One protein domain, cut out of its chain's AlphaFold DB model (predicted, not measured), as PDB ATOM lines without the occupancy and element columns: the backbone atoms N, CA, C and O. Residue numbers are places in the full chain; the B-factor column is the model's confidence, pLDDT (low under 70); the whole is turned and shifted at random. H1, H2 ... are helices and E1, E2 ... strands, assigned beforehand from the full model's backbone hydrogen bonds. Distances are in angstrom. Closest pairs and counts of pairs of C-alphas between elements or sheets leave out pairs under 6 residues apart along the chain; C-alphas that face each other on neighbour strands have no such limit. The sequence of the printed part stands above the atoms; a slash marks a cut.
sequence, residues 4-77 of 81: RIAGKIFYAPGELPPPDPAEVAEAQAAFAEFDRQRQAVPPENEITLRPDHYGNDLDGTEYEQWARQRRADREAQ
ATOM      1  N   ARG A   4      20.586  23.295 -33.569       89.44
ATOM      2  CA  ARG A   4      22.008  23.106 -33.256       89.44
ATOM      3  C   ARG A   4      22.869  23.980 -34.160       89.44
ATOM      4  O   ARG A   4      23.040  23.675 -35.336       89.44
ATOM      5  N   ILE A   5      23.480  25.016 -33.592       90.88
ATOM      6  CA  ILE A   5      24.357  25.951 -34.308       90.88
ATOM      7  C   ILE A   5      25.720  25.959 -33.614       90.88
ATOM      8  O   ILE A   5      25.809  26.172 -32.407       90.88
ATOM      9  N   ALA A   6      26.795  25.692 -34.364       88.19
ATOM     10  CA  ALA A   6      28.176  25.698 -33.858       88.19
ATOM     11  C   ALA A   6      28.385  24.890 -32.552       88.19
ATOM     12  O   ALA A   6      29.121  25.294 -31.657       88.19
ATOM     13  N   GLY A   7      27.700  23.748 -32.421       91.06
ATOM     14  CA  GLY A   7      27.805  22.871 -31.248       91.06
ATOM     15  C   GLY A   7      26.960  23.285 -30.039       91.06
ATOM     16  O   GLY A   7      26.894  22.520 -29.080       91.06
ATOM     17  N   LYS A   8      26.273  24.429 -30.099       89.75
ATOM     18  CA  LYS A   8      25.318  24.879 -29.082       89.75
ATOM     19  C   LYS A   8      23.891  24.560 -29.514       89.75
ATOM     20  O   LYS A   8      23.607  24.486 -30.708       89.75
ATOM     21  N   ILE A   9      23.019  24.359 -28.534       91.75
ATOM     22  CA  ILE A   9      21.587  24.154 -28.744       91.75
ATOM     23  C   ILE A   9      20.887  25.475 -28.433       91.75
ATOM     24  O   ILE A   9      21.073  26.031 -27.351       91.75
ATOM     25  N   PHE A  10      20.114  25.969 -29.389       89.75
ATOM     26  CA  PHE A  10      19.322  27.183 -29.287       89.75
ATOM     27  C   PHE A  10      17.852  26.802 -29.233       89.75
ATOM     28  O   PHE A  10      17.385  26.008 -30.041       89.75
ATOM     29  N   TYR A  11      17.135  27.371 -28.277       87.81
ATOM     30  CA  TYR A  11      15.708  27.142 -28.093       87.81
ATOM     31  C   TYR A  11      14.953  28.389 -28.534       87.81
ATOM     32  O   TYR A  11      15.366  29.507 -28.209       87.81
ATOM     33  N   ALA A  12      13.856  28.210 -29.266       87.12
ATOM     34  CA  ALA A  12      12.961  29.321 -29.560       87.12
ATOM     35  C   ALA A  12      12.211  29.760 -28.280       87.12
ATOM     36  O   ALA A  12      12.114  28.990 -27.316       87.12
ATOM     37  N   PRO A  13      11.661  30.988 -28.234       84.88
ATOM     38  CA  PRO A  13      10.870  31.437 -27.094       84.88
ATOM     39  C   PRO A  13       9.729  30.460 -26.772       84.88
ATOM     40  O   PRO A  13       8.960  30.082 -27.652       84.88
ATOM     41  N   GLY A  14       9.619  30.059 -25.504       83.38
ATOM     42  CA  GLY A  14       8.588  29.127 -25.029       83.38
ATOM     43  C   GLY A  14       8.913  27.638 -25.194       83.38
ATOM     44  O   GLY A  14       8.117  26.806 -24.771       83.38
ATOM     45  N   GLU A  15      10.066  27.276 -25.766       88.69
ATOM     46  CA  GLU A  15      10.485  25.869 -25.884       88.69
ATOM     47  C   GLU A  15      11.162  25.317 -24.630       88.69
ATOM     48  O   GLU A  15      11.277  24.101 -24.476       88.69
ATOM     49  N   LEU A  16      11.605  26.202 -23.735       87.25
ATOM     50  CA  LEU A  16      12.118  25.831 -22.425       87.25
ATOM     51  C   LEU A  16      11.058  26.087 -21.354       87.25
ATOM     52  O   LEU A  16      10.386  27.125 -21.399       87.25
ATOM     53  N   PRO A  17      10.919  25.177 -20.374       89.12
ATOM     54  CA  PRO A  17      10.137  25.472 -19.188       89.12
ATOM     55  C   PRO A  17      10.755  26.670 -18.449       89.12
ATOM     56  O   PRO A  17      11.962  26.912 -18.565       89.12
ATOM     57  N   PRO A  18       9.951  27.425 -17.686       88.88
ATOM     58  CA  PRO A  18      10.493  28.463 -16.822       88.88
ATOM     59  C   PRO A  18      11.506  27.854 -15.832       88.88
ATOM     60  O   PRO A  18      11.332  26.702 -15.423       88.88
ATOM     61  N   PRO A  19      12.554  28.609 -15.452       89.56
ATOM     62  CA  PRO A  19      13.531  28.159 -14.465       89.56
ATOM     63  C   PRO A  19      12.874  27.929 -13.097       89.56
ATOM     64  O   PRO A  19      11.821  28.506 -12.803       89.56
ATOM     65  N   ASP A  20      13.505  27.105 -12.258       95.81
ATOM     66  CA  ASP A  20      13.037  26.861 -10.894       95.81
ATOM     67  C   ASP A  20      13.032  28.185 -10.102       95.81
ATOM     68  O   ASP A  20      14.065  28.863 -10.027       95.81
ATOM     69  N   PRO A  21      11.900  28.585  -9.491       96.50
ATOM     70  CA  PRO A  21      11.839  29.775  -8.651       96.50
ATOM     71  C   PRO A  21      12.901  29.824  -7.543       96.50
ATOM     72  O   PRO A  21      13.353  30.915  -7.196       96.50
ATOM     73  N   ALA A  22      13.307  28.676  -6.991       96.38
ATOM     74  CA  ALA A  22      14.342  28.613  -5.961       96.38
ATOM     75  C   ALA A  22      15.724  28.989  -6.518       96.38
ATOM     76  O   ALA A  22      16.417  29.815  -5.924       96.38
ATOM     77  N   GLU A  23      16.088  28.457  -7.687       96.56
ATOM     78  CA  GLU A  23      17.343  28.790  -8.377       96.56
ATOM     79  C   GLU A  23      17.375  30.267  -8.791       96.56
ATOM     80  O   GLU A  23      18.395  30.943  -8.653       96.56
ATOM     81  N   VAL A  24      16.239  30.806  -9.250       97.31
ATOM     82  CA  VAL A  24      16.116  32.233  -9.578       97.31
ATOM     83  C   VAL A  24      16.337  33.100  -8.339       97.31
ATOM     84  O   VAL A  24      17.059  34.094  -8.418       97.31
ATOM     85  N   ALA A  25      15.743  32.739  -7.199       97.50
ATOM     86  CA  ALA A  25      15.909  33.482  -5.953       97.50
ATOM     87  C   ALA A  25      17.362  33.443  -5.449       97.50
ATOM     88  O   ALA A  25      17.891  34.470  -5.021       97.50
ATOM     89  N   GLU A  26      18.026  32.289  -5.544       97.69
ATOM     90  CA  GLU A  26      19.445  32.146  -5.209       97.69
ATOM     91  C   GLU A  26      20.323  33.025  -6.110       97.69
ATOM     92  O   GLU A  26      21.145  33.801  -5.615       97.69
ATOM     93  N   ALA A  27      20.103  32.978  -7.427       96.94
ATOM     94  CA  ALA A  27      20.834  33.805  -8.380       96.94
ATOM     95  C   ALA A  27      20.628  35.303  -8.104       96.94
ATOM     96  O   ALA A  27      21.588  36.073  -8.091       96.94
ATOM     97  N   GLN A  28      19.391  35.725  -7.829       97.81
ATOM     98  CA  GLN A  28      19.079  37.112  -7.475       97.81
ATOM     99  C   GLN A  28      19.784  37.551  -6.187       97.81
ATOM    100  O   GLN A  28      20.304  38.666  -6.131       97.81
ATOM    101  N   ALA A  29      19.851  36.687  -5.171       97.62
ATOM    102  CA  ALA A  29      20.569  36.978  -3.935       97.62
ATOM    103  C   ALA A  29      22.080  37.143  -4.174       97.62
ATOM    104  O   ALA A  29      22.687  38.076  -3.646       97.62
ATOM    105  N   ALA A  30      22.676  36.292  -5.012       97.75
ATOM    106  CA  ALA A  30      24.082  36.406  -5.390       97.75
ATOM    107  C   ALA A  30      24.377  37.719  -6.141       97.75
ATOM    108  O   ALA A  30      25.367  38.390  -5.846       97.75
ATOM    109  N   PHE A  31      23.501  38.128  -7.065       97.19
ATOM    110  CA  PHE A  31      23.638  39.412  -7.758       97.19
ATOM    111  C   PHE A  31      23.489  40.608  -6.814       97.19
ATOM    112  O   PHE A  31      24.283  41.543  -6.894       97.19
ATOM    113  N   ALA A  32      22.535  40.563  -5.883       97.88
ATOM    114  CA  ALA A  32      22.364  41.620  -4.889       97.88
ATOM    115  C   ALA A  32      23.605  41.774  -3.990       97.88
ATOM    116  O   ALA A  32      24.021  42.893  -3.683       97.88
ATOM    117  N   GLU A  33      24.226  40.659  -3.600       97.56
ATOM    118  CA  GLU A  33      25.481  40.663  -2.847       97.56
ATOM    119  C   GLU A  33      26.622  41.294  -3.650       97.56
ATOM    120  O   GLU A  33      27.342  42.155  -3.138       97.56
ATOM    121  N   PHE A  34      26.762  40.908  -4.920       95.81
ATOM    122  CA  PHE A  34      27.755  41.485  -5.817       95.81
ATOM    123  C   PHE A  34      27.566  42.999  -5.981       95.81
ATOM    124  O   PHE A  34      28.526  43.760  -5.854       95.81
ATOM    125  N   ASP A  35      26.334  43.456  -6.209       95.88
ATOM    126  CA  ASP A  35      26.031  44.879  -6.357       95.88
ATOM    127  C   ASP A  35      26.351  45.663  -5.082       95.88
ATOM    128  O   ASP A  35      26.922  46.752  -5.164       95.88
ATOM    129  N   ARG A  36      26.060  45.098  -3.904       96.44
ATOM    130  CA  ARG A  36      26.431  45.701  -2.617       96.44
ATOM    131  C   ARG A  36      27.944  45.857  -2.487       96.44
ATOM    132  O   ARG A  36      28.412  46.911  -2.066       96.44
ATOM    133  N   GLN A  37      28.707  44.827  -2.845       94.62
ATOM    134  CA  GLN A  37      30.170  44.883  -2.813       94.62
ATOM    135  C   GLN A  37      30.706  45.919  -3.800       94.62
ATOM    136  O   GLN A  37      31.560  46.719  -3.428       94.62
ATOM    137  N   ARG A  38      30.161  45.962  -5.023       91.56
ATOM    138  CA  ARG A  38      30.533  46.955  -6.039       91.56
ATOM    139  C   ARG A  38      30.257  48.381  -5.563       91.56
ATOM    140  O   ARG A  38      31.107  49.242  -5.723       91.56
ATOM    141  N   GLN A  39      29.091  48.635  -4.970       92.00
ATOM    142  CA  GLN A  39      28.714  49.962  -4.462       92.00
ATOM    143  C   GLN A  39      29.549  50.411  -3.257       92.00
ATOM    144  O   GLN A  39      29.634  51.605  -2.987       92.00
ATOM    145  N   ALA A  40      30.150  49.474  -2.525       93.94
ATOM    146  CA  ALA A  40      31.040  49.780  -1.412       93.94
ATOM    147  C   ALA A  40      32.471  50.136  -1.857       93.94
ATOM    148  O   ALA A  40      33.281  50.518  -1.012       93.94
ATOM    149  N   VAL A  41      32.802  50.001  -3.149       91.75
ATOM    150  CA  VAL A  41      34.120  50.365  -3.685       91.75
ATOM    151  C   VAL A  41      34.270  51.894  -3.665       91.75
ATOM    152  O   VAL A  41      33.441  52.585  -4.253       91.75
ATOM    153  N   PRO A  42      35.308  52.446  -3.006       92.44
ATOM    154  CA  PRO A  42      35.575  53.883  -3.035       92.44
ATOM    155  C   PRO A  42      35.917  54.376  -4.452       92.44
ATOM    156  O   PRO A  42      36.591  53.638  -5.177       92.44
ATOM    157  N   PRO A  43      35.557  55.619  -4.830       85.56
ATOM    158  CA  PRO A  43      35.799  56.159  -6.171       85.56
ATOM    159  C   PRO A  43      37.256  56.067  -6.641       85.56
ATOM    160  O   PRO A  43      37.525  55.821  -7.811       85.56
ATOM    161  N   GLU A  44      38.222  56.222  -5.735       87.44
ATOM    162  CA  GLU A  44      39.654  56.110  -6.031       87.44
ATOM    163  C   GLU A  44      40.106  54.693  -6.427       87.44
ATOM    164  O   GLU A  44      41.174  54.529  -7.017       87.44
ATOM    165  N   ASN A  45      39.297  53.680  -6.111       85.00
ATOM    166  CA  ASN A  45      39.531  52.272  -6.425       85.00
ATOM    167  C   ASN A  45      38.587  51.754  -7.518       85.00
ATOM    168  O   ASN A  45      38.655  50.574  -7.876       85.00
ATOM    169  N   GLU A  46      37.704  52.600  -8.051       82.75
ATOM    170  CA  GLU A  46      36.879  52.236  -9.193       82.75
ATOM    171  C   GLU A  46      37.773  52.017 -10.416       82.75
ATOM    172  O   GLU A  46      38.435  52.926 -10.924       82.75
ATOM    173  N   ILE A  47      37.794  50.782 -10.916       76.62
ATOM    174  CA  ILE A  47      38.475  50.470 -12.168       76.62
ATOM    175  C   ILE A  47      37.620  51.036 -13.299       76.62
ATOM    176  O   ILE A  47      36.633  50.433 -13.720       76.62
ATOM    177  N   THR A  48      38.016  52.188 -13.830       66.38
ATOM    178  CA  THR A  48      37.511  52.635 -15.125       66.38
ATOM    179  C   THR A  48      38.167  51.759 -16.186       66.38
ATOM    180  O   THR A  48      39.381  51.835 -16.400       66.38
ATOM    181  N   LEU A  49      37.387  50.892 -16.838       63.34
ATOM    182  CA  LEU A  49      37.850  50.209 -18.045       63.34
ATOM    183  C   LEU A  49      38.285  51.298 -19.023       63.34
ATOM    184  O   LEU A  49      37.470  52.133 -19.421       63.34
ATOM    185  N   ARG A  50      39.583  51.359 -19.338       56.34
ATOM    186  CA  ARG A  50      40.069  52.410 -20.224       56.34
ATOM    187  C   ARG A  50      39.423  52.210 -21.599       56.34
ATOM    188  O   ARG A  50      39.523  51.109 -22.148       56.34
ATOM    189  N   PRO A  51      38.776  53.240 -22.162       58.22
ATOM    190  CA  PRO A  51      38.087  53.131 -23.444       58.22
ATOM    191  C   PRO A  51      39.046  52.993 -24.637       58.22
ATOM    192  O   PRO A  51      38.590  52.799 -25.756       58.22
ATOM    193  N   ASP A  52      40.357  53.122 -24.421       57.88
ATOM    194  CA  ASP A  52      41.365  53.271 -25.470       57.88
ATOM    195  C   ASP A  52      41.996  51.955 -25.948       57.88
ATOM    196  O   ASP A  52      42.440  51.904 -27.089       57.88
ATOM    197  N   HIS A  53      42.041  50.904 -25.118       49.91
ATOM    198  CA  HIS A  53      42.784  49.678 -25.460       49.91
ATOM    199  C   HIS A  53      42.046  48.352 -25.249       49.91
ATOM    200  O   HIS A  53      42.490  47.334 -25.768       49.91
ATOM    201  N   TYR A  54      40.931  48.342 -24.513       53.50
ATOM    202  CA  TYR A  54      40.174  47.114 -24.212       53.50
ATOM    203  C   TYR A  54      38.697  47.204 -24.614       53.50
ATOM    204  O   TYR A  54      37.893  46.365 -24.221       53.50
ATOM    205  N   GLY A  55      38.322  48.233 -25.381       59.16
ATOM    206  CA  GLY A  55      36.957  48.387 -25.890       59.16
ATOM    207  C   GLY A  55      36.665  47.528 -27.124       59.16
ATOM    208  O   GLY A  55      35.501  47.273 -27.429       59.16
ATOM    209  N   ASN A  56      37.701  47.082 -27.842       65.06
ATOM    210  CA  ASN A  56      37.559  46.282 -29.051       65.06
ATOM    211  C   ASN A  56      38.660  45.221 -29.133       65.06
ATOM    212  O   ASN A  56      39.822  45.539 -29.371       65.06
ATOM    213  N   ASP A  57      38.255  43.957 -29.028       71.38
ATOM    214  CA  ASP A  57      39.119  42.766 -29.076       71.38
ATOM    215  C   ASP A  57      39.999  42.671 -30.337       71.38
ATOM    216  O   ASP A  57      40.921  41.860 -30.398       71.38
ATOM    217  N   LEU A  58      39.698  43.467 -31.368       78.00
ATOM    218  CA  LEU A  58      40.403  43.463 -32.647       78.00
ATOM    219  C   LEU A  58      41.443  44.584 -32.794       78.00
ATOM    220  O   LEU A  58      42.153  44.590 -33.802       78.00
ATOM    221  N   ASP A  59      41.552  45.518 -31.845       74.06
ATOM    222  CA  ASP A  59      42.556  46.589 -31.904       74.06
ATOM    223  C   ASP A  59      43.973  46.020 -31.679       74.06
ATOM    224  O   ASP A  59      44.191  45.175 -30.813       74.06
ATOM    225  N   GLY A  60      44.946  46.428 -32.505       73.94
ATOM    226  CA  GLY A  60      46.313  45.889 -32.479       73.94
ATOM    227  C   GLY A  60      46.478  44.482 -33.073       73.94
ATOM    228  O   GLY A  60      47.584  43.940 -33.061       73.94
ATOM    229  N   THR A  61      45.409  43.890 -33.615       82.62
ATOM    230  CA  THR A  61      45.459  42.614 -34.346       82.62
ATOM    231  C   THR A  61      45.549  42.837 -35.858       82.62
ATOM    232  O   THR A  61      45.245  43.912 -36.373       82.62
ATOM    233  N   GLU A  62      45.875  41.787 -36.612       86.75
ATOM    234  CA  GLU A  62      45.816  41.798 -38.084       86.75
ATOM    235  C   GLU A  62      44.415  42.108 -38.655       86.75
ATOM    236  O   GLU A  62      44.287  42.504 -39.815       86.75
ATOM    237  N   TYR A  63      43.364  41.998 -37.836       85.00
ATOM    238  CA  TYR A  63      41.974  42.285 -38.201       85.00
ATOM    239  C   TYR A  63      41.526  43.713 -37.868       85.00
ATOM    240  O   TYR A  63      40.383  44.080 -38.161       85.00
ATOM    241  N   GLU A  64      42.397  44.541 -37.291       85.81
ATOM    242  CA  GLU A  64      42.057  45.896 -36.852       85.81
ATOM    243  C   GLU A  64      41.463  46.746 -37.989       85.81
ATOM    244  O   GLU A  64      40.451  47.428 -37.811       85.81
ATOM    245  N   GLN A  65      42.035  46.660 -39.194       86.94
ATOM    246  CA  GLN A  65      41.557  47.421 -40.354       86.94
ATOM    247  C   GLN A  65      40.154  46.996 -40.799       86.94
ATOM    248  O   GLN A  65      39.320  47.839 -41.130       86.94
ATOM    249  N   TRP A  66      39.856  45.697 -40.756       87.00
ATOM    250  CA  TRP A  66      38.516  45.186 -41.045       87.00
ATOM    251  C   TRP A  66      37.496  45.673 -40.010       87.00
ATOM    252  O   TRP A  66      36.393  46.091 -40.367       87.00
ATOM    253  N   ALA A  67      37.874  45.677 -38.727       84.50
ATOM    254  CA  ALA A  67      37.025  46.170 -37.650       84.50
ATOM    255  C   ALA A  67      36.719  47.669 -37.812       84.50
ATOM    256  O   ALA A  67      35.566  48.080 -37.660       84.50
ATOM    257  N   ARG A  68      37.729  48.471 -38.182       85.06
ATOM    258  CA  ARG A  68      37.579  49.900 -38.506       85.06
ATOM    259  C   ARG A  68      36.632  50.114 -39.688       85.06
ATOM    260  O   ARG A  68      35.711  50.918 -39.571       85.06
ATOM    261  N   GLN A  69      36.789  49.349 -40.770       87.50
ATOM    262  CA  GLN A  69      35.911  49.439 -41.940       87.50
ATOM    263  C   GLN A  69      34.452  49.125 -41.581       87.50
ATOM    264  O   GLN A  69      33.558  49.909 -41.881       87.50
ATOM    265  N   ARG A  70      34.195  48.039 -40.839       84.00
ATOM    266  CA  ARG A  70      32.828  47.686 -40.409       84.00
ATOM    267  C   ARG A  70      32.190  48.692 -39.456       84.00
ATOM    268  O   ARG A  70      30.968  48.691 -39.314       84.00
ATOM    269  N   ARG A  71      32.981  49.483 -38.726       81.69
ATOM    270  CA  ARG A  71      32.457  50.598 -37.921       81.69
ATOM    271  C   ARG A  71      32.049  51.755 -38.818       81.69
ATOM    272  O   ARG A  71      30.897  52.163 -38.745       81.69
ATOM    273  N   ALA A  72      32.933  52.168 -39.725       84.94
ATOM    274  CA  ALA A  72      32.640  53.216 -40.697       84.94
ATOM    275  C   ALA A  72      31.392  52.892 -41.535       84.94
ATOM    276  O   ALA A  72      30.524  53.743 -41.707       84.94
ATOM    277  N   ASP A  73      31.247  51.642 -41.983       86.00
ATOM    278  CA  ASP A  73      30.078  51.210 -42.754       86.00
ATOM    279  C   ASP A  73      28.781  51.264 -41.922       86.00
ATOM    280  O   ASP A  73      27.736  51.644 -42.444       86.00
ATOM    281  N   ARG A  74      28.833  50.920 -40.624       78.50
ATOM    282  CA  ARG A  74      27.679  51.019 -39.705       78.50
ATOM    283  C   ARG A  74      27.292  52.466 -39.419       78.50
ATOM    284  O   ARG A  74      26.109  52.785 -39.412       78.50
ATOM    285  N   GLU A  75      28.275  53.333 -39.200       80.38
ATOM    286  CA  GLU A  75      28.061  54.766 -38.974       80.38
ATOM    287  C   GLU A  75      27.471  55.439 -40.222       80.38
ATOM    288  O   GLU A  75      26.512  56.201 -40.119       80.38
ATOM    289  N   ALA A  76      27.969  55.086 -41.413       79.31
ATOM    290  CA  ALA A  76      27.447  55.567 -42.691       79.31
ATOM    291  C   ALA A  76      26.023  55.068 -42.993       79.31
ATOM    292  O   ALA A  76      25.270  55.739 -43.698       79.31
ATOM    293  N   GLN A  77      25.640  53.907 -42.455       76.94
ATOM    294  CA  GLN A  77      24.285  53.357 -42.564       76.94
ATOM    295  C   GLN A  77      23.297  53.968 -41.557       76.94
ATOM    296  O   GLN A  77      22.135  53.574 -41.553       76.94
TER     297      GLN A  77
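Overview. This is residues 4 to 77 of the 81 residues of an uncharacterized protein of Nocardia terpenica (UniProt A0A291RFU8). The chain is spread out as an open horseshoe with an empty middle: the long straight helix H1 forms one side, the long link of residues 40 to 63 folds round from its end, and the second helix H2 sits at the far end of that link, turned across the plane of the horseshoe. At the other end a short link leads back from H1 to the small strand E1, and the two helices and the strand keep clear of one another. The printed part has 74 residues, with the named elements in the order E1, H1, H2; the class is mostly helix, though under half of the residues, 35 of 74, are in named elements. The whole is extended, with a radius of gyration of the C-alphas of 20.2 A, and spans 48 by 46 by 25 A, only just flat.

Along the chain. H1, residues 21 to 39, is 26.6 A long from C-alpha 21 at (11.839, 29.775, -8.651) to C-alpha 39 at (28.714, 49.962, -4.462). H2, residues 64 to 76, is 18.5 A long and ends at C-alpha 76 at (27.447, 55.567, -42.691). E1, residues 8 to 10, measures 6.4 A.

Arrangement. H1 is apart from H2, and E1 is apart from both helices. E1 pairs with no named strand, but residues 4 to 5 pair with its residues 8 to 9, antiparallel. In H1 and H2 every O i to N i+4 pair is within hydrogen-bond range. Residues 4 to 37, of which 8 to 10 belong to E1 and 21 to 37 to H1, stand free, and so do residues 69 to 77, of which 69 to 76 belong to H2.

Size, cuts and confidence. The two C-alphas farthest apart are those of Ala 22 and Gln 65, at 47.7 A. The printed part has no cut. The link from H1 to H2, 24 residues, is long; the link from E1 to H1, 10 residues, is short. Mean pLDDT of the printed part is 85.0, and residues 48 to 56 are under 70.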